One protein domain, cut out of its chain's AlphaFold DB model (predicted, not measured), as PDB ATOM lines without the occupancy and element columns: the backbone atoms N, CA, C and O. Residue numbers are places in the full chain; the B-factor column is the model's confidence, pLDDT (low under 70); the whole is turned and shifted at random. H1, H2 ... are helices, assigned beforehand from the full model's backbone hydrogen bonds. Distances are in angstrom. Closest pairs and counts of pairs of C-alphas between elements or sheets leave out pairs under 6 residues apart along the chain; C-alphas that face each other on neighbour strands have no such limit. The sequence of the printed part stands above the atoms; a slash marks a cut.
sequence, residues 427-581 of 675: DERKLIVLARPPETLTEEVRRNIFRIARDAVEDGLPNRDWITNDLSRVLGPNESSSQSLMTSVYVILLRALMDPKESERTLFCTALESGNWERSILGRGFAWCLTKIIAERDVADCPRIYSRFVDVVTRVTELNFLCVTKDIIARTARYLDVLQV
ATOM      1  N   ASP A 427     171.486 274.947 247.323       69.96
ATOM      2  CA  ASP A 427     170.870 274.960 246.001       69.96
ATOM      3  C   ASP A 427     171.745 275.671 244.957       69.96
ATOM      4  O   ASP A 427     171.855 275.177 243.836       69.96
ATOM      5  N   GLU A 428     172.451 276.746 245.322       70.87
ATOM      6  CA  GLU A 428     173.427 277.413 244.442       70.87
ATOM      7  C   GLU A 428     174.602 276.492 244.101       70.87
ATOM      8  O   GLU A 428     174.959 276.357 242.930       70.87
ATOM      9  N   ARG A 429     175.138 275.752 245.080       72.92
ATOM     10  CA  ARG A 429     176.220 274.780 244.828       72.92
ATOM     11  C   ARG A 429     175.789 273.663 243.888       72.92
ATOM     12  O   ARG A 429     176.517 273.315 242.962       72.92
ATOM     13  N   LYS A 430     174.581 273.118 244.076       79.12
ATOM     14  CA  LYS A 430     174.025 272.109 243.159       79.12
ATOM     15  C   LYS A 430     173.892 272.652 241.740       79.12
ATOM     16  O   LYS A 430     174.147 271.925 240.786       79.12
ATOM     17  N   LEU A 431     173.485 273.912 241.594       76.23
ATOM     18  CA  LEU A 431     173.375 274.548 240.287       76.23
ATOM     19  C   LEU A 431     174.753 274.743 239.639       76.23
ATOM     20  O   LEU A 431     174.877 274.469 238.445       76.23
ATOM     21  N   ILE A 432     175.782 275.139 240.399       81.81
ATOM     22  CA  ILE A 432     177.160 275.296 239.892       81.81
ATOM     23  C   ILE A 432     177.708 273.965 239.381       81.81
ATOM     24  O   ILE A 432     178.250 273.908 238.276       81.81
ATOM     25  N   VAL A 433     177.501 272.879 240.132       81.84
ATOM     26  CA  VAL A 433     177.906 271.526 239.711       81.84
ATOM     27  C   VAL A 433     177.248 271.133 238.383       81.84
ATOM     28  O   VAL A 433     177.887 270.515 237.541       81.84
ATOM     29  N   LEU A 434     175.994 271.532 238.141       81.78
ATOM     30  CA  LEU A 434     175.296 271.254 236.877       81.78
ATOM     31  C   LEU A 434     175.780 272.115 235.694       81.78
ATOM     32  O   LEU A 434     175.552 271.744 234.537       81.78
ATOM     33  N   ALA A 435     176.404 273.260 235.970       83.16
ATOM     34  CA  ALA A 435     176.933 274.182 234.966       83.16
ATOM     35  C   ALA A 435     178.371 273.848 234.529       83.16
ATOM     36  O   ALA A 435     178.867 274.441 233.571       83.16
ATOM     37  N   ARG A 436     179.038 272.899 235.200       83.60
ATOM     38  CA  ARG A 436     180.419 272.481 234.918       83.60
ATOM     39  C   ARG A 436     180.481 271.007 234.490       83.60
ATOM     40  O   ARG A 436     179.620 270.220 234.882       83.60
ATOM     41  N   PRO A 437     181.488 270.606 233.690       82.40
ATOM     42  CA  PRO A 437     181.744 269.193 233.421       82.40
ATOM     43  C   PRO A 437     181.964 268.415 234.730       82.40
ATOM     44  O   PRO A 437     182.525 268.979 235.673       82.40
ATOM     45  N   PRO A 438     181.563 267.133 234.798       86.09
ATOM     46  CA  PRO A 438     181.680 266.349 236.023       86.09
ATOM     47  C   PRO A 438     183.148 266.148 236.416       86.09
ATOM     48  O   PRO A 438     184.011 265.977 235.554       86.09
ATOM     49  N   GLU A 439     183.430 266.097 237.719       83.87
ATOM     50  CA  GLU A 439     184.787 265.882 238.255       83.87
ATOM     51  C   GLU A 439     185.397 264.537 237.825       83.87
ATOM     52  O   GLU A 439     186.615 264.374 237.784       83.87
ATOM     53  N   THR A 440     184.549 263.578 237.445       87.11
ATOM     54  CA  THR A 440     184.940 262.282 236.875       87.11
ATOM     55  C   THR A 440     185.591 262.401 235.490       87.11
ATOM     56  O   THR A 440     186.232 261.451 235.029       87.11
ATOM     57  N   LEU A 441     185.500 263.558 234.821       90.61
ATOM     58  CA  LEU A 441     186.185 263.831 233.558       90.61
ATOM     59  C   LEU A 441     187.682 264.108 233.780       90.61
ATOM     60  O   LEU A 441     188.135 265.252 233.824       90.61
ATOM     61  N   THR A 442     188.477 263.045 233.855       92.20
ATOM     62  CA  THR A 442     189.944 263.135 233.902       92.20
ATOM     63  C   THR A 442     190.559 263.279 232.500       92.20
ATOM     64  O   THR A 442     189.921 263.000 231.482       92.20
ATOM     65  N   GLU A 443     191.842 263.656 232.412       90.16
ATOM     66  CA  GLU A 443     192.575 263.677 231.128       90.16
ATOM     67  C   GLU A 443     192.711 262.285 230.488       90.16
ATOM     68  O   GLU A 443     192.888 262.153 229.276       90.16
ATOM     69  N   GLU A 444     192.635 261.216 231.283       92.21
ATOM     70  CA  GLU A 444     192.582 259.850 230.764       92.21
ATOM     71  C   GLU A 444     191.240 259.566 230.091       92.21
ATOM     72  O   GLU A 444     191.218 259.132 228.937       92.21
ATOM     73  N   VAL A 445     190.131 259.908 230.755       93.80
ATOM     74  CA  VAL A 445     188.788 259.785 230.177       93.80
ATOM     75  C   VAL A 445     188.677 260.619 228.902       93.80
ATOM     76  O   VAL A 445     188.191 260.125 227.885       93.80
ATOM     77  N   ARG A 446     189.206 261.850 228.905       95.89
ATOM     78  CA  ARG A 446     189.229 262.717 227.722       95.89
ATOM     79  C   ARG A 446     189.948 262.059 226.540       95.89
ATOM     80  O   ARG A 446     189.416 262.041 225.431       95.89
ATOM     81  N   ARG A 447     191.134 261.484 226.771       95.41
ATOM     82  CA  ARG A 447     191.879 260.744 225.736       95.41
ATOM     83  C   ARG A 447     191.110 259.525 225.235       95.41
ATOM     84  O   ARG A 447     191.143 259.255 224.037       95.41
ATOM     85  N   ASN A 448     190.405 258.818 226.119       96.14
ATOM     86  CA  ASN A 448     189.588 257.677 225.722       96.14
ATOM     87  C   ASN A 448     188.408 258.100 224.832       96.14
ATOM     88  O   ASN A 448     188.191 257.482 223.796       96.14
ATOM     89  N   ILE A 449     187.713 259.192 225.173       96.86
ATOM     90  CA  ILE A 449     186.641 259.763 224.338       96.86
ATOM     91  C   ILE A 449     187.174 260.115 222.942       96.86
ATOM     92  O   ILE A 449     186.543 259.773 221.945       96.86
ATOM     93  N   PHE A 450     188.346 260.758 222.852       96.57
ATOM     94  CA  PHE A 450     188.955 261.088 221.558       96.57
ATOM     95  C   PHE A 450     189.273 259.856 220.722       96.57
ATOM     96  O   PHE A 450     189.018 259.866 219.523       96.57
ATOM     97  N   ARG A 451     189.817 258.809 221.349       96.68
ATOM     98  CA  ARG A 451     190.105 257.545 220.674       96.68
ATOM     99  C   ARG A 451     188.825 256.924 220.119       96.68
ATOM    100  O   ARG A 451     188.754 256.706 218.924       96.68
ATOM    101  N   ILE A 452     187.794 256.758 220.951       95.67
ATOM    102  CA  ILE A 452     186.513 256.164 220.534       95.67
ATOM    103  C   ILE A 452     185.891 256.951 219.371       95.67
ATOM    104  O   ILE A 452     185.465 256.361 218.385       95.67
ATOM    105  N   ALA A 453     185.851 258.284 219.464       95.57
ATOM    106  CA  ALA A 453     185.273 259.116 218.412       95.57
ATOM    107  C   ALA A 453     186.078 259.063 217.104       95.57
ATOM    108  O   ALA A 453     185.487 259.084 216.028       95.57
ATOM    109  N   ARG A 454     187.412 258.995 217.190       95.98
ATOM    110  CA  ARG A 454     188.283 258.844 216.022       95.98
ATOM    111  C   ARG A 454     188.087 257.485 215.363       95.98
ATOM    112  O   ARG A 454     187.793 257.459 214.174       95.98
ATOM    113  N   ASP A 455     188.195 256.410 216.141       94.60
ATOM    114  CA  ASP A 455     188.041 255.033 215.667       94.60
ATOM    115  C   ASP A 455     186.689 254.885 214.953       94.60
ATOM    116  O   ASP A 455     186.624 254.388 213.837       94.60
ATOM    117  N   ALA A 456     185.618 255.447 215.520       94.15
ATOM    118  CA  ALA A 456     184.298 255.386 214.906       94.15
ATOM    119  C   ALA A 456     184.233 256.087 213.533       94.15
ATOM    120  O   ALA A 456     183.621 255.557 212.603       94.15
ATOM    121  N   VAL A 457     184.858 257.266 213.388       94.45
ATOM    122  CA  VAL A 457     184.936 257.986 212.099       94.45
ATOM    123  C   VAL A 457     185.785 257.215 211.089       94.45
ATOM    124  O   VAL A 457     185.399 257.128 209.924       94.45
ATOM    125  N   GLU A 458     186.908 256.641 211.522       93.09
ATOM    126  CA  GLU A 458     187.789 255.823 210.679       93.09
ATOM    127  C   GLU A 458     187.105 254.523 210.219       93.09
ATOM    128  O   GLU A 458     187.241 254.141 209.057       93.09
ATOM    129  N   ASP A 459     186.281 253.920 211.079       91.08
ATOM    130  CA  ASP A 459     185.447 252.748 210.784       91.08
ATOM    131  C   ASP A 459     184.218 253.076 209.908       91.08
ATOM    132  O   ASP A 459     183.451 252.185 209.534       91.08
ATOM    133  N   GLY A 460     184.026 254.349 209.541       86.91
ATOM    134  CA  GLY A 460     183.049 254.776 208.542       86.91
ATOM    135  C   GLY A 460     181.607 254.853 209.043       86.91
ATOM    136  O   GLY A 460     180.719 254.376 208.339       86.91
ATOM    137  N   LEU A 461     181.382 255.432 210.238       82.70
ATOM    138  CA  LEU A 461     180.068 255.770 210.840       82.70
ATOM    139  C   LEU A 461     178.860 255.744 209.858       82.70
ATOM    140  O   LEU A 461     178.928 256.426 208.835       82.70
ATOM    141  N   PRO A 462     177.702 255.108 210.187       64.25
ATOM    142  CA  PRO A 462     177.219 254.870 211.548       64.25
ATOM    143  C   PRO A 462     176.720 253.433 211.842       64.25
ATOM    144  O   PRO A 462     175.772 252.931 211.245       64.25
ATOM    145  N   ASN A 463     177.235 252.848 212.924       74.18
ATOM    146  CA  ASN A 463     176.480 252.017 213.868       74.18
ATOM    147  C   ASN A 463     176.377 252.830 215.180       74.18
ATOM    148  O   ASN A 463     177.282 253.609 215.477       74.18
ATOM    149  N   ARG A 464     175.285 252.721 215.952       83.21
ATOM    150  CA  ARG A 464     175.137 253.433 217.244       83.21
ATOM    151  C   ARG A 464     175.981 252.827 218.367       83.21
ATOM    152  O   ARG A 464     176.088 253.456 219.417       83.21
ATOM    153  N   ASP A 465     176.582 251.663 218.140       85.42
ATOM    154  CA  ASP A 465     177.278 250.886 219.165       85.42
ATOM    155  C   ASP A 465     178.386 251.653 219.891       85.42
ATOM    156  O   ASP A 465     178.442 251.588 221.113       85.42
ATOM    157  N   TRP A 466     179.205 252.457 219.212       91.72
ATOM    158  CA  TRP A 466     180.244 253.246 219.898       91.72
ATOM    159  C   TRP A 466     179.656 254.306 220.845       91.72
ATOM    160  O   TRP A 466     180.227 254.621 221.888       91.72
ATOM    161  N   ILE A 467     178.466 254.831 220.535       91.34
ATOM    162  CA  ILE A 467     177.744 255.743 221.427       91.34
ATOM    163  C   ILE A 467     177.147 254.938 222.587       91.34
ATOM    164  O   ILE A 467     177.352 255.268 223.754       91.34
ATOM    165  N   THR A 468     176.394 253.875 222.291       89.93
ATOM    166  CA  THR A 468     175.603 253.151 223.298       89.93
ATOM    167  C   THR A 468     176.418 252.207 224.170       89.93
ATOM    168  O   THR A 468     176.024 251.985 225.315       89.93
ATOM    169  N   ASN A 469     177.532 251.675 223.680       87.46
ATOM    170  CA  ASN A 469     178.350 250.682 224.376       87.46
ATOM    171  C   ASN A 469     179.619 251.311 224.951       87.46
ATOM    172  O   ASN A 469     179.915 251.077 226.123       87.46
ATOM    173  N   ASP A 470     180.315 252.145 224.171       91.29
ATOM    174  CA  ASP A 470     181.622 252.670 224.578       91.29
ATOM    175  C   ASP A 470     181.495 254.011 225.316       91.29
ATOM    176  O   ASP A 470     181.940 254.142 226.458       91.29
ATOM    177  N   LEU A 471     180.827 255.005 224.720       93.62
ATOM    178  CA  LEU A 471     180.707 256.333 225.335       93.62
ATOM    179  C   LEU A 471     179.718 256.393 226.501       93.62
ATOM    180  O   LEU A 471     179.917 257.173 227.431       93.62
ATOM    181  N   SER A 472     178.668 255.571 226.501       91.52
ATOM    182  CA  SER A 472     177.618 255.604 227.531       91.52
ATOM    183  C   SER A 472     178.101 255.259 228.947       91.52
ATOM    184  O   SER A 472     177.393 255.521 229.917       91.52
ATOM    185  N   ARG A 473     179.296 254.674 229.085       90.67
ATOM    186  CA  ARG A 473     179.896 254.274 230.371       90.67
ATOM    187  C   ARG A 473     181.272 254.895 230.600       90.67
ATOM    188  O   ARG A 473     181.986 254.481 231.512       90.67
ATOM    189  N   VAL A 474     181.656 255.877 229.781       91.62
ATOM    190  CA  VAL A 474     183.042 256.368 229.716       91.62
ATOM    191  C   VAL A 474     183.514 257.061 230.999       91.62
ATOM    192  O   VAL A 474     184.706 257.045 231.287       91.62
ATOM    193  N   LEU A 475     182.596 257.626 231.791       89.29
ATOM    194  CA  LEU A 475     182.909 258.257 233.082       89.29
ATOM    195  C   LEU A 475     182.946 257.266 234.259       89.29
ATOM    196  O   LEU A 475     183.254 257.653 235.386       89.29
ATOM    197  N   GLY A 476     182.643 255.991 234.017       86.93
ATOM    198  CA  GLY A 476     182.560 254.961 235.048       86.93
ATOM    199  C   GLY A 476     181.135 254.698 235.556       86.93
ATOM    200  O   GLY A 476     180.167 255.297 235.088       86.93
ATOM    201  N   PRO A 477     180.979 253.760 236.509       84.34
ATOM    202  CA  PRO A 477     179.680 253.194 236.891       84.34
ATOM    203  C   PRO A 477     178.800 254.120 237.740       84.34
ATOM    204  O   PRO A 477     177.606 253.863 237.874       84.34
ATOM    205  N   ASN A 478     179.377 255.170 238.327       83.22
ATOM    206  CA  ASN A 478     178.661 256.086 239.217       83.22
ATOM    207  C   ASN A 478     177.931 257.204 238.457       83.22
ATOM    208  O   ASN A 478     177.103 257.896 239.042       83.22
ATOM    209  N   GLU A 479     178.228 257.376 237.169       86.42
ATOM    210  CA  GLU A 479     177.652 258.424 236.332       86.42
ATOM    211  C   GLU A 479     176.572 257.855 235.416       86.42
ATOM    212  O   GLU A 479     176.673 256.742 234.896       86.42
ATOM    213  N   SER A 480     175.512 258.632 235.189       90.79
ATOM    214  CA  SER A 480     174.439 258.190 234.297       90.79
ATOM    215  C   SER A 480     174.921 258.095 232.845       90.79
ATOM    216  O   SER A 480     175.797 258.846 232.406       90.79
ATOM    217  N   SER A 481     174.287 257.219 232.059       91.23
ATOM    218  CA  SER A 481     174.562 257.117 230.618       91.23
ATOM    219  C   SER A 481     174.369 258.459 229.907       91.23
ATOM    220  O   SER A 481     175.239 258.899 229.160       91.23
ATOM    221  N   SER A 482     173.294 259.183 230.235       91.25
ATOM    222  CA  SER A 482     173.064 260.532 229.713       91.25
ATOM    223  C   SER A 482     174.227 261.477 230.050       91.25
ATOM    224  O   SER A 482     174.717 262.160 229.156       91.25
ATOM    225  N   GLN A 483     174.723 261.473 231.294       90.68
ATOM    226  CA  GLN A 483     175.860 262.304 231.719       90.68
ATOM    227  C   GLN A 483     177.138 261.973 230.946       90.68
ATOM    228  O   GLN A 483     177.822 262.879 230.466       90.68
ATOM    229  N   SER A 484     177.427 260.684 230.767       93.56
ATOM    230  CA  SER A 484     178.583 260.218 229.997       93.56
ATOM    231  C   SER A 484     178.512 260.667 228.537       93.56
ATOM    232  O   SER A 484     179.490 261.186 227.995       93.56
ATOM    233  N   LEU A 485     177.336 260.567 227.913       94.90
ATOM    234  CA  LEU A 485     177.137 260.990 226.528       94.90
ATOM    235  C   LEU A 485     177.217 262.511 226.356       94.90
ATOM    236  O   LEU A 485     177.889 262.981 225.442       94.90
ATOM    237  N   MET A 486     176.593 263.289 227.246       93.65
ATOM    238  CA  MET A 486     176.672 264.758 227.215       93.65
ATOM    239  C   MET A 486     178.114 265.242 227.393       93.65
ATOM    240  O   MET A 486     178.569 266.124 226.664       93.65
ATOM    241  N   THR A 487     178.851 264.619 228.316       94.44
ATOM    242  CA  THR A 487     180.270 264.918 228.555       94.44
ATOM    243  C   THR A 487     181.115 264.564 227.337       94.44
ATOM    244  O   THR A 487     182.003 265.325 226.961       94.44
ATOM    245  N   SER A 488     180.799 263.451 226.671       96.23
ATOM    246  CA  SER A 488     181.470 263.046 225.437       96.23
ATOM    247  C   SER A 488     181.243 264.050 224.309       96.23
ATOM    248  O   SER A 488     182.212 264.474 223.687       96.23
ATOM    249  N   VAL A 489     180.002 264.506 224.095       96.70
ATOM    250  CA  VAL A 489     179.700 265.568 223.118       96.70
ATOM    251  C   VAL A 489     180.487 266.838 223.435       96.70
ATOM    252  O   VAL A 489     181.135 267.380 222.545       96.70
ATOM    253  N   TYR A 490     180.480 267.288 224.693       96.15
ATOM    254  CA  TYR A 490     181.237 268.464 225.132       96.15
ATOM    255  C   TYR A 490     182.743 268.328 224.834       96.15
ATOM    256  O   TYR A 490     183.350 269.243 224.279       96.15
ATOM    257  N   VAL A 491     183.340 267.176 225.152       96.43
ATOM    258  CA  VAL A 491     184.766 266.898 224.927       96.43
ATOM    259  C   VAL A 491     185.109 266.867 223.437       96.43
ATOM    260  O   VAL A 491     186.079 267.507 223.021       96.43
ATOM    261  N   ILE A 492     184.321 266.147 222.634       97.29
ATOM    262  CA  ILE A 492     184.515 266.034 221.182       97.29
ATOM    263  C   ILE A 492     184.384 267.414 220.536       97.29
ATOM    264  O   ILE A 492     185.246 267.807 219.751       97.29
ATOM    265  N   LEU A 493     183.358 268.180 220.918       97.36
ATOM    266  CA  LEU A 493     183.137 269.528 220.409       97.36
ATOM    267  C   LEU A 493     184.292 270.457 220.778       97.36
ATOM    268  O   LEU A 493     184.836 271.120 219.903       97.36
ATOM    269  N   LEU A 494     184.750 270.457 222.032       94.99
ATOM    270  CA  LEU A 494     185.876 271.298 222.442       94.99
ATOM    271  C   LEU A 494     187.133 271.009 221.603       94.99
ATOM    272  O   LEU A 494     187.839 271.931 221.191       94.99
ATOM    273  N   ARG A 495     187.384 269.734 221.275       95.11
ATOM    274  CA  ARG A 495     188.487 269.342 220.387       95.11
ATOM    275  C   ARG A 495     188.264 269.805 218.950       95.11
ATOM    276  O   ARG A 495     189.178 270.381 218.363       95.11
ATOM    277  N   ALA A 496     187.056 269.629 218.419       96.24
ATOM    278  CA  ALA A 496     186.669 270.107 217.093       96.24
ATOM    279  C   ALA A 496     186.859 271.629 216.936       96.24
ATOM    280  O   ALA A 496     187.210 272.117 215.860       96.24
ATOM    281  N   LEU A 497     186.694 272.389 218.021       94.73
ATOM    282  CA  LEU A 497     186.820 273.845 218.016       94.73
ATOM    283  C   LEU A 497     188.246 274.342 218.238       94.73
ATOM    284  O   LEU A 497     188.636 275.334 217.619       94.73
ATOM    285  N   MET A 498     189.024 273.691 219.103       92.49
ATOM    286  CA  MET A 498     190.297 274.236 219.593       92.49
ATOM    287  C   MET A 498     191.546 273.551 219.022       92.49
ATOM    288  O   MET A 498     192.643 274.085 219.182       92.49
ATOM    289  N   ASP A 499     191.428 272.408 218.335       92.34
ATOM    290  CA  ASP A 499     192.612 271.716 217.808       92.34
ATOM    291  C   ASP A 499     193.365 272.593 216.778       92.34
ATOM    292  O   ASP A 499     192.745 273.163 215.862       92.34
ATOM    293  N   PRO A 500     194.702 272.743 216.898       89.10
ATOM    294  CA  PRO A 500     195.496 273.485 215.921       89.10
ATOM    295  C   PRO A 500     195.413 272.883 214.510       89.10
ATOM    296  O   PRO A 500     195.377 273.634 213.531       89.10
ATOM    297  N   LYS A 501     195.319 271.554 214.382       92.49
ATOM    298  CA  LYS A 501     195.293 270.844 213.099       92.49
ATOM    299  C   LYS A 501     193.894 270.835 212.497       92.49
ATOM    300  O   LYS A 501     192.915 270.479 213.142       92.49
ATOM    301  N   GLU A 502     193.796 271.205 211.226       92.67
ATOM    302  CA  GLU A 502     192.516 271.230 210.509       92.67
ATOM    303  C   GLU A 502     191.931 269.846 210.241       92.67
ATOM    304  O   GLU A 502     190.717 269.678 210.336       92.67
ATOM    305  N   SER A 503     192.789 268.854 209.989       94.37
ATOM    306  CA  SER A 503     192.378 267.460 209.831       94.37
ATOM    307  C   SER A 503     191.695 266.926 211.092       94.37
ATOM    308  O   SER A 503     190.611 266.364 211.003       94.37
ATOM    309  N   GLU A 504     192.280 267.176 212.267       95.11
ATOM    310  CA  GLU A 504     191.710 266.758 213.555       95.11
ATOM    311  C   GLU A 504     190.384 267.463 213.831       95.11
ATOM    312  O   GLU A 504     189.409 266.815 214.202       95.11
ATOM    313  N   ARG A 505     190.306 268.782 213.594       95.58
ATOM    314  CA  ARG A 505     189.038 269.506 213.745       95.58
ATOM    315  C   ARG A 505     187.949 268.906 212.866       95.58
ATOM    316  O   ARG A 505     186.861 268.638 213.355       95.58
ATOM    317  N   THR A 506     188.258 268.669 211.593       95.58
ATOM    318  CA  THR A 506     187.306 268.107 210.628       95.58
ATOM    319  C   THR A 506     186.841 266.720 211.062       95.58
ATOM    320  O   THR A 506     185.642 266.470 211.062       95.58
ATOM    321  N   LEU A 507     187.757 265.864 211.520       96.22
ATOM    322  CA  LEU A 507     187.443 264.521 212.008       96.22
ATOM    323  C   LEU A 507     186.451 264.546 213.180       96.22
ATOM    324  O   LEU A 507     185.426 263.865 213.145       96.22
ATOM    325  N   PHE A 508     186.704 265.375 214.197       96.82
ATOM    326  CA  PHE A 508     185.802 265.466 215.349       96.82
ATOM    327  C   PHE A 508     184.495 266.206 215.026       96.82
ATOM    328  O   PHE A 508     183.462 265.882 215.610       96.82
ATOM    329  N   CYS A 509     184.495 267.134 214.061       95.94
ATOM    330  CA  CYS A 509     183.256 267.680 213.500       95.94
ATOM    331  C   CYS A 509     182.410 266.574 212.853       95.94
ATOM    332  O   CYS A 509     181.219 266.487 213.141       95.94
ATOM    333  N   THR A 510     183.015 265.698 212.042       95.18
ATOM    334  CA  THR A 510     182.319 264.572 211.395       95.18
ATOM    335  C   THR A 510     181.714 263.611 212.420       95.18
ATOM    336  O   THR A 510     180.585 263.161 212.236       95.18
ATOM    337  N   ALA A 511     182.394 263.355 213.543       95.11
ATOM    338  CA  ALA A 511     181.847 262.531 214.627       95.11
ATOM    339  C   ALA A 511     180.551 263.111 215.238       95.11
ATOM    340  O   ALA A 511     179.665 262.360 215.656       95.11
ATOM    341  N   LEU A 512     180.422 264.441 215.302       95.14
ATOM    342  CA  LEU A 512     179.215 265.120 215.790       95.14
ATOM    343  C   LEU A 512     178.127 265.225 214.716       95.14
ATOM    344  O   LEU A 512     176.953 265.054 215.026       95.14
ATOM    345  N   GLU A 513     178.520 265.501 213.472       93.52
ATOM    346  CA  GLU A 513     177.629 265.691 212.322       93.52
ATOM    347  C   GLU A 513     176.974 264.385 211.863       93.52
ATOM    348  O   GLU A 513     175.760 264.324 211.698       93.52
ATOM    349  N   SER A 514     177.774 263.336 211.667       90.86
ATOM    350  CA  SER A 514     177.325 262.043 211.132       90.86
ATOM    351  C   SER A 514     177.080 260.996 212.221       90.86
ATOM    352  O   SER A 514     176.651 259.876 211.939       90.86
ATOM    353  N   GLY A 515     177.348 261.341 213.482       86.56
ATOM    354  CA  GLY A 515     177.010 260.498 214.616       86.56
ATOM    355  C   GLY A 515     175.500 260.473 214.851       86.56
ATOM    356  O   GLY A 515     174.841 261.507 214.905       86.56
ATOM    357  N   ASN A 516     174.941 259.282 215.046       88.87
ATOM    358  CA  ASN A 516     173.535 259.096 215.403       88.87
ATOM    359  C   ASN A 516     173.295 259.491 216.876       88.87
ATOM    360  O   ASN A 516     173.041 258.638 217.725       88.87
ATOM    361  N   TRP A 517     173.399 260.773 217.212       91.45
ATOM    362  CA  TRP A 517     173.210 261.285 218.572       91.45
ATOM    363  C   TRP A 517     171.733 261.542 218.898       91.45
ATOM    364  O   TRP A 517     170.900 261.729 218.017       91.45
ATOM    365  N   GLU A 518     171.380 261.553 220.186       90.88
ATOM    366  CA  GLU A 518     170.076 262.072 220.612       90.88
ATOM    367  C   GLU A 518     170.120 263.608 220.674       90.88
ATOM    368  O   GLU A 518     171.058 264.185 221.228       90.88
ATOM    369  N   ARG A 519     169.078 264.279 220.168       91.25
ATOM    370  CA  ARG A 519     168.984 265.750 220.146       91.25
ATOM    371  C   ARG A 519     169.164 266.390 221.526       91.25
ATOM    372  O   ARG A 519     169.848 267.402 221.648       91.25
ATOM    373  N   SER A 520     168.582 265.790 222.567       90.68
ATOM    374  CA  SER A 520     168.673 266.301 223.941       90.68
ATOM    375  C   SER A 520     170.115 266.266 224.479       90.68
ATOM    376  O   SER A 520     170.547 267.196 225.162       90.68
ATOM    377  N   ILE A 521     170.871 265.222 224.119       93.09
ATOM    378  CA  ILE A 521     172.276 265.023 224.486       93.09
ATOM    379  C   ILE A 521     173.165 266.022 223.745       93.09
ATOM    380  O   ILE A 521     174.001 266.666 224.379       93.09
ATOM    381  N   LEU A 522     172.945 266.196 222.434       94.59
ATOM    382  CA  LEU A 522     173.653 267.196 221.634       94.59
ATOM    383  C   LEU A 522     173.467 268.592 222.219       94.59
ATOM    384  O   LEU A 522     174.448 269.248 222.552       94.59
ATOM    385  N   GLY A 523     172.218 269.023 222.418       93.40
ATOM    386  CA  GLY A 523     171.930 270.365 222.919       93.40
ATOM    387  C   GLY A 523     172.628 270.663 224.249       93.40
ATOM    388  O   GLY A 523     173.241 271.715 224.405       93.40
ATOM    389  N   ARG A 524     172.624 269.710 225.190       92.30
ATOM    390  CA  ARG A 524     173.291 269.878 226.492       92.30
ATOM    391  C   ARG A 524     174.819 269.892 226.392       92.30
ATOM    392  O   ARG A 524     175.443 270.746 227.014       92.30
ATOM    393  N   GLY A 525     175.417 269.003 225.595       94.45
ATOM    394  CA  GLY A 525     176.869 268.992 225.388       94.45
ATOM    395  C   GLY A 525     177.377 270.263 224.696       94.45
ATOM    396  O   GLY A 525     178.407 270.816 225.086       94.45
ATOM    397  N   PHE A 526     176.618 270.780 223.725       96.45
ATOM    398  CA  PHE A 526     176.901 272.062 223.075       96.45
ATOM    399  C   PHE A 526     176.753 273.236 224.044       96.45
ATOM    400  O   PHE A 526     177.622 274.107 224.057       96.45
ATOM    401  N   ALA A 527     175.710 273.237 224.882       94.81
ATOM    402  CA  ALA A 527     175.506 274.276 225.886       94.81
ATOM    403  C   ALA A 527     176.690 274.369 226.861       94.81
ATOM    404  O   ALA A 527     177.202 275.461 227.082       94.81
ATOM    405  N   TRP A 528     177.174 273.235 227.387       93.97
ATOM    406  CA  TRP A 528     178.373 273.205 228.238       93.97
ATOM    407  C   TRP A 528     179.617 273.726 227.525       93.97
ATOM    408  O   TRP A 528     180.409 274.452 228.122       93.97
ATOM    409  N   CYS A 529     179.799 273.362 226.254       94.96
ATOM    410  CA  CYS A 529     180.951 273.820 225.488       94.96
ATOM    411  C   CYS A 529     180.919 275.338 225.305       94.96
ATOM    412  O   CYS A 529     181.910 276.001 225.604       94.96
ATOM    413  N   LEU A 530     179.771 275.895 224.902       95.07
ATOM    414  CA  LEU A 530     179.615 277.337 224.738       95.07
ATOM    415  C   LEU A 530     179.787 278.080 226.066       95.07
ATOM    416  O   LEU A 530     180.519 279.064 226.114       95.07
ATOM    417  N   THR A 531     179.196 277.570 227.153       93.57
ATOM    418  CA  THR A 531     179.391 278.121 228.501       93.57
ATOM    419  C   THR A 531     180.865 278.160 228.868       93.57
ATOM    420  O   THR A 531     181.334 279.192 229.328       93.57
ATOM    421  N   LYS A 532     181.617 277.077 228.636       90.86
ATOM    422  CA  LYS A 532     183.053 277.055 228.926       90.86
ATOM    423  C   LYS A 532     183.819 278.084 228.104       90.86
ATOM    424  O   LYS A 532     184.668 278.772 228.655       90.86
ATOM    425  N   ILE A 533     183.546 278.172 226.803       91.07
ATOM    426  CA  ILE A 533     184.271 279.083 225.910       91.07
ATOM    427  C   ILE A 533     184.017 280.548 226.299       91.07
ATOM    428  O   ILE A 533     184.933 281.350 226.188       91.07
ATOM    429  N   ILE A 534     182.810 280.893 226.761       90.94
ATOM    430  CA  ILE A 534     182.485 282.251 227.233       90.94
ATOM    431  C   ILE A 534     183.052 282.501 228.642       90.94
ATOM    432  O   ILE A 534     183.702 283.517 228.880       90.94
ATOM    433  N   ALA A 535     182.847 281.570 229.579       87.92
ATOM    434  CA  ALA A 535     183.244 281.748 230.977       87.92
ATOM    435  C   ALA A 535     184.767 281.743 231.177       87.92
ATOM    436  O   ALA A 535     185.287 282.514 231.975       87.92
ATOM    437  N   GLU A 536     185.487 280.897 230.438       84.04
ATOM    438  CA  GLU A 536     186.951 280.783 230.478       84.04
ATOM    439  C   GLU A 536     187.593 281.408 229.229       84.04
ATOM    440  O   GLU A 536     188.612 280.913 228.736       84.04
ATOM    441  N   ARG A 537     186.958 282.451 228.673       75.05
ATOM    442  CA  ARG A 537     187.373 283.073 227.414       75.05
ATOM    443  C   ARG A 537     188.854 283.436 227.439       75.05
ATOM    444  O   ARG A 537     189.343 284.104 228.346       75.05
ATOM    445  N   ASP A 538     189.559 283.026 226.390       69.40
ATOM    446  CA  ASP A 538     190.803 283.675 226.007       69.40
ATOM    447  C   ASP A 538     190.494 284.570 224.808       69.40
ATOM    448  O   ASP A 538     190.267 284.060 223.704       69.40
ATOM    449  N   VAL A 539     190.450 285.886 225.047       61.57
ATOM    450  CA  VAL A 539     189.969 286.927 224.114       61.57
ATOM    451  C   VAL A 539     190.511 286.712 222.687       61.57
ATOM    452  O   VAL A 539     189.765 286.829 221.711       61.57
ATOM    453  N   ALA A 540     191.747 286.203 222.560       59.68
ATOM    454  CA  ALA A 540     192.390 285.942 221.272       59.68
ATOM    455  C   ALA A 540     191.801 284.893 220.377       59.68
ATOM    456  O   ALA A 540     191.721 285.074 219.152       59.68
ATOM    457  N   ASP A 541     191.410 283.785 220.971       78.86
ATOM    458  CA  ASP A 541     190.924 282.673 220.189       78.86
ATOM    459  C   ASP A 541     189.405 282.767 220.006       78.86
ATOM    460  O   ASP A 541     188.874 282.192 219.051       78.86
ATOM    461  N   CYS A 542     188.721 283.573 220.827       82.38
ATOM    462  CA  CYS A 542     187.267 283.703 220.876       82.38
ATOM    463  C   CYS A 542     186.620 283.953 219.506       82.38
ATOM    464  O   CYS A 542     185.829 283.107 219.082       82.38
ATOM    465  N   PRO A 543     187.005 284.960 218.691       84.48
ATOM    466  CA  PRO A 543     186.358 285.175 217.393       84.48
ATOM    467  C   PRO A 543     186.440 283.970 216.444       84.48
ATOM    468  O   PRO A 543     185.508 283.720 215.671       84.48
ATOM    469  N   ARG A 544     187.556 283.224 216.483       88.83
ATOM    470  CA  ARG A 544     187.771 282.029 215.653       88.83
ATOM    471  C   ARG A 544     187.014 280.833 216.214       88.83
ATOM    472  O   ARG A 544     186.405 280.098 215.440       88.83
ATOM    473  N   ILE A 545     187.048 280.645 217.532       92.18
ATOM    474  CA  ILE A 545     186.329 279.578 218.227       92.18
ATOM    475  C   ILE A 545     184.818 279.753 218.034       92.18
ATOM    476  O   ILE A 545     184.158 278.793 217.656       92.18
ATOM    477  N   TYR A 546     184.284 280.968 218.175       93.63
ATOM    478  CA  TYR A 546     182.872 281.273 217.936       93.63
ATOM    479  C   TYR A 546     182.455 280.998 216.496       93.63
ATOM    480  O   TYR A 546     181.437 280.354 216.272       93.63
ATOM    481  N   SER A 547     183.264 281.406 215.509       92.53
ATOM    482  CA  SER A 547     182.984 281.076 214.103       92.53
ATOM    483  C   SER A 547     182.906 279.564 213.892       92.53
ATOM    484  O   SER A 547     181.949 279.075 213.303       92.53
ATOM    485  N   ARG A 548     183.870 278.814 214.440       94.62
ATOM    486  CA  ARG A 548     183.880 277.348 214.362       94.62
ATOM    487  C   ARG A 548     182.683 276.730 215.084       94.62
ATOM    488  O   ARG A 548     182.133 275.752 214.599       94.62
ATOM    489  N   PHE A 549     182.268 277.286 216.223       96.25
ATOM    490  CA  PHE A 549     181.102 276.812 216.966       96.25
ATOM    491  C   PHE A 549     179.837 276.935 216.114       96.25
ATOM    492  O   PHE A 549     179.103 275.959 215.966       96.25
ATOM    493  N   VAL A 550     179.634 278.096 215.482       94.65
ATOM    494  CA  VAL A 550     178.519 278.326 214.553       94.65
ATOM    495  C   VAL A 550     178.571 277.376 213.357       94.65
ATOM    496  O   VAL A 550     177.540 276.800 213.000       94.65
ATOM    497  N   ASP A 551     179.753 277.136 212.785       92.97
ATOM    498  CA  ASP A 551     179.920 276.179 211.687       92.97
ATOM    499  C   ASP A 551     179.487 274.762 212.096       92.97
ATOM    500  O   ASP A 551     178.733 274.112 211.371       92.97
ATOM    501  N   VAL A 552     179.909 274.281 213.273       95.01
ATOM    502  CA  VAL A 552     179.543 272.939 213.757       95.01
ATOM    503  C   VAL A 552     178.047 272.847 214.057       95.01
ATOM    504  O   VAL A 552     177.398 271.896 213.623       95.01
ATOM    505  N   VAL A 553     177.467 273.845 214.732       94.51
ATOM    506  CA  VAL A 553     176.019 273.891 215.009       94.51
ATOM    507  C   VAL A 553     175.197 273.858 213.719       94.51
ATOM    508  O   VAL A 553     174.095 273.313 213.710       94.51
ATOM    509  N   THR A 554     175.701 274.442 212.632       90.99
ATOM    510  CA  THR A 554     174.997 274.502 211.341       90.99
ATOM    511  C   THR A 554     175.094 273.184 210.564       90.99
ATOM    512  O   THR A 554     174.172 272.849 209.825       90.99
ATOM    513  N   ARG A 555     176.167 272.406 210.760       91.44
ATOM    514  CA  ARG A 555     176.356 271.085 210.134       91.44
ATOM    515  C   ARG A 555     175.514 269.980 210.772       91.44
ATOM    516  O   ARG A 555     175.058 269.081 210.077       91.44
ATOM    517  N   VAL A 556     175.273 270.043 212.083       92.31
ATOM    518  CA  VAL A 556     174.480 269.024 212.789       92.31
ATOM    519  C   VAL A 556     172.986 269.216 212.495       92.31
ATOM    520  O   VAL A 556     172.311 270.040 213.117       92.31
ATOM    521  N   THR A 557     172.443 268.420 211.572       86.36
ATOM    522  CA  THR A 557     171.054 268.539 211.081       86.36
ATOM    523  C   THR A 557     169.990 268.334 212.159       86.36
ATOM    524  O   THR A 557     168.880 268.850 212.041       86.36
ATOM    525  N   GLU A 558     170.320 267.615 213.236       85.97
ATOM    526  CA  GLU A 558     169.413 267.396 214.369       85.97
ATOM    527  C   GLU A 558     169.155 268.652 215.210       85.97
ATOM    528  O   GLU A 558     168.161 268.714 215.938       85.97
ATOM    529  N   LEU A 559     170.020 269.663 215.119       89.91
ATOM    530  CA  LEU A 559     169.875 270.924 215.839       89.91
ATOM    531  C   LEU A 559     169.066 271.905 214.983       89.91
ATOM    532  O   LEU A 559     169.622 272.706 214.236       89.91
ATOM    533  N   ASN A 560     167.734 271.868 215.062       88.25
ATOM    534  CA  ASN A 560     166.882 272.885 214.427       88.25
ATOM    535  C   ASN A 560     166.869 274.203 215.233       88.25
ATOM    536  O   ASN A 560     167.350 274.239 216.361       88.25
ATOM    537  N   PHE A 561     166.320 275.287 214.668       87.72
ATOM    538  CA  PHE A 561     166.331 276.607 215.320       87.72
ATOM    539  C   PHE A 561     165.755 276.578 216.743       87.72
ATOM    540  O   PHE A 561     166.431 276.995 217.675       87.72
ATOM    541  N   LEU A 562     164.561 276.006 216.931       88.43
ATOM    542  CA  LEU A 562     163.918 275.931 218.250       88.43
ATOM    543  C   LEU A 562     164.770 275.153 219.265       88.43
ATOM    544  O   LEU A 562     164.870 275.550 220.425       88.43
ATOM    545  N   CYS A 563     165.425 274.072 218.829       89.35
ATOM    546  CA  CYS A 563     166.358 273.318 219.660       89.35
ATOM    547  C   CYS A 563     167.604 274.139 219.998       89.35
ATOM    548  O   CYS A 563     167.997 274.175 221.156       89.35
ATOM    549  N   VAL A 564     168.202 274.852 219.042       91.61
ATOM    550  CA  VAL A 564     169.348 275.731 219.327       91.61
ATOM    551  C   VAL A 564     168.953 276.806 220.342       91.61
ATOM    552  O   VAL A 564     169.624 276.945 221.363       91.61
ATOM    553  N   THR A 565     167.830 277.496 220.131       90.13
ATOM    554  CA  THR A 565     167.335 278.548 221.029       90.13
ATOM    555  C   THR A 565     167.090 278.016 222.443       90.13
ATOM    556  O   THR A 565     167.584 278.586 223.412       90.13
ATOM    557  N   LYS A 566     166.377 276.894 222.581       89.84
ATOM    558  CA  LYS A 566     166.016 276.319 223.886       89.84
ATOM    559  C   LYS A 566     167.167 275.575 224.561       89.84
ATOM    560  O   LYS A 566     167.422 275.748 225.752       89.84
ATOM    561  N   ASP A 567     167.785 274.651 223.837       90.83
ATOM    562  CA  ASP A 567     168.660 273.636 224.413       90.83
ATOM    563  C   ASP A 567     170.128 274.044 224.456       90.83
ATOM    564  O   ASP A 567     170.849 273.524 225.309       90.83
ATOM    565  N   ILE A 568     170.550 274.959 223.584       94.00
ATOM    566  CA  ILE A 568     171.912 275.492 223.584       94.00
ATOM    567  C   ILE A 568     171.896 276.867 224.231       94.00
ATOM    568  O   ILE A 568     172.437 277.040 225.312       94.00
ATOM    569  N   ILE A 569     171.205 277.824 223.624       92.59
ATOM    570  CA  ILE A 569     171.365 279.245 223.933       92.59
ATOM    571  C   ILE A 569     170.752 279.614 225.283       92.59
ATOM    572  O   ILE A 569     171.465 280.050 226.185       92.59
ATOM    573  N   ALA A 570     169.462 279.341 225.486       89.84
ATOM    574  CA  ALA A 570     168.800 279.617 226.760       89.84
ATOM    575  C   ALA A 570     169.413 278.806 227.921       89.84
ATOM    576  O   ALA A 570     169.492 279.264 229.064       89.84
ATOM    577  N   ARG A 571     169.917 277.599 227.627       91.00
ATOM    578  CA  ARG A 571     170.626 276.765 228.603       91.00
ATOM    579  C   ARG A 571     172.011 277.315 228.948       91.00
ATOM    580  O   ARG A 571     172.347 277.341 230.127       91.00
ATOM    581  N   THR A 572     172.783 277.783 227.969       93.10
ATOM    582  CA  THR A 572     174.071 278.445 228.202       93.10
ATOM    583  C   THR A 572     173.887 279.716 229.017       93.10
ATOM    584  O   THR A 572     174.610 279.885 229.990       93.10
ATOM    585  N   ALA A 573     172.875 280.535 228.713       91.06
ATOM    586  CA  ALA A 573     172.547 281.718 229.509       91.06
ATOM    587  C   ALA A 573     172.271 281.353 230.976       91.06
ATOM    588  O   ALA A 573     172.789 281.990 231.886       91.06
ATOM    589  N   ARG A 574     171.527 280.266 231.216       88.39
ATOM    590  CA  ARG A 574     171.288 279.751 232.571       88.39
ATOM    591  C   ARG A 574     172.565 279.266 233.260       88.39
ATOM    592  O   ARG A 574     172.697 279.442 234.465       88.39
ATOM    593  N   TYR A 575     173.472 278.607 232.543       90.80
ATOM    594  CA  TYR A 575     174.742 278.176 233.127       90.80
ATOM    595  C   TYR A 575     175.654 279.360 233.447       90.80
ATOM    596  O   TYR A 575     176.267 279.360 234.508       90.80
ATOM    597  N   LEU A 576     175.705 280.370 232.577       90.26
ATOM    598  CA  LEU A 576     176.451 281.599 232.828       90.26
ATOM    599  C   LEU A 576     175.892 282.329 234.049       90.26
ATOM    600  O   LEU A 576     176.663 282.619 234.949       90.26
ATOM    601  N   ASP A 577     174.571 282.494 234.154       86.99
ATOM    602  CA  ASP A 577     173.907 283.111 235.317       86.99
ATOM    603  C   ASP A 577     174.333 282.469 236.648       86.99
ATOM    604  O   ASP A 577     174.672 283.145 237.613       86.99
ATOM    605  N   VAL A 578     174.403 281.136 236.685       85.83
ATOM    606  CA  VAL A 578     174.855 280.393 237.869       85.83
ATOM    607  C   VAL A 578     176.355 280.568 238.124       85.83
ATOM    608  O   VAL A 578     176.792 280.604 239.273       85.83
ATOM    609  N   LEU A 579     177.156 280.647 237.062       86.93
ATOM    610  CA  LEU A 579     178.600 280.817 237.162       86.93
ATOM    611  C   LEU A 579     179.007 282.252 237.505       86.93
ATOM    612  O   LEU A 579     180.103 282.415 238.028       86.93
ATOM    613  N   GLN A 580     178.155 283.262 237.294       83.14
ATOM    614  CA  GLN A 580     178.461 284.653 237.655       83.14
ATOM    615  C   GLN A 580     178.858 284.797 239.127       83.14
ATOM    616  O   GLN A 580     179.699 285.616 239.460       83.14
ATOM    617  N   VAL A 581     178.310 283.953 240.003       75.84
ATOM    618  CA  VAL A 581     178.633 283.970 241.436       75.84
ATOM    619  C   VAL A 581     180.062 283.486 241.729       75.84
ATOM    620  O   VAL A 581     180.605 283.745 242.796       75.84
TER     621      VAL A 581
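What this domain is: This is residues 427 to 581 of the 675 residues of the protein "MIF4G domain-containing protein" of Trypanosoma cruzi (strain CL Brener) (UniProt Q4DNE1). Eight helices pack into a compact body, mostly crossed, with H4 running through the core and H2, H3, H5, H6 and H7 packed round it. H6 crosses between H4 and H8, so that H8 covers H6 on the side away from H4, and H1 sits at the rim of the body, packed on residues 575 to 579 of H8. The printed part has 155 residues with eight named helices, H1 to H8 in order along the chain, and no named strand; the class is all helix. The whole is compact, with a radius of gyration of the C-alphas of 14.7 A, and it is rounded, spanning 44 by 36 by 30 A.

How they stand to each other: The longest helix by residues is H8, residues 561 to 579, with 19 residues, and it touches H6, residues 519 to 535, at a steep tilt of 43 degrees, the same way; their closest C-alphas, those of Ile 568 and Ala 527, are 4.4 A apart. With residues 575 to 579 alone H8 also touches H1, residues 427 to 435, at a steep tilt of 51 degrees, opposite ways, the closest C-alphas being those of Tyr 575 and Ala 435 at 4.9 A. H1 and H6 are close but not clearly touching, with the C-alphas of Ala 435 and Trp 528 closest at 6.9 A. H6 touches the hub, H4, residues 481 to 498, at a steep tilt of 50 degrees, the same way, with Gly 525 and Tyr 490 closest at 4.4 A between C-alphas. H4 and H8 are apart. H4 and H5, residues 502 to 513, form a helical hairpin at a shallow tilt of 31 degrees; the C-alphas of Ala 496 and Arg 505 are closest at 4.1 A. H2, residues 443 to 458, is about perpendicular to H4 at 80 degrees and touches it with residues 446 to 453 alone, the closest C-alphas being those of Ile 449 and Ser 488 at 6.2 A. H2 also touches H5, about perpendicular at 81 degrees, with the C-alphas of Val 457 and Ala 511 closest at 6.0 A; they touch with residues 453 to 457 of H2 and residues 507 to 511 of H5 alone. H3, residues 465 to 473, forms a helical hairpin with H2 at a shallow tilt of 6 degrees, the C-alphas of Trp 466 and Ala 456 being closest at 6.8 A. H3 touches residues 481 to 488 of H4 alone, with the C-alphas of Ser 472 and Ser 481 closest at 4.6 A. H7, residues 542 to 555, touches residues 497 to 498 of H4 with its own residues 545 to 549 alone, closest at the C-alphas of Ile 545 and Leu 497, 5.8 A apart. H6 and H7 form a helical hairpin but only just touch, with 3 pairs of C-alphas within 8 A; Ile 533 and Cys 542 are closest, at 7.5 A between C-alphas. Every O i to N i+4 pair is within hydrogen-bond range in H1, H2, H4, H5, H6 and H7, while H8 has 12 of 15 and H3 has 2 of 5, with 1 of 6 O i to N i+3 pairs within range in H3.

Where its parts are: H8 measures 25.4 A from first to last C-alpha; C-alpha 561 is at (166.331, 276.607, 215.320), and C-alpha 579 is at (178.600, 280.817, 237.162). H4 measures 25.7 A, H6 24.0 A, H2 22.4 A, H7 19.8 A and H5 16.0 A. H1, 12.6 A long, begins at C-alpha 427, (170.870, 274.960, 246.001), and H3 is 12.0 A long.

The domain as a whole: The C-alphas of Asp 459 and Val 581 are the two farthest apart, at 44.3 A. The printed part has no cut, and none of its links is long. The mean pLDDT of the printed part is 89.7, with residues 427, 462 and 538 to 540 under 70.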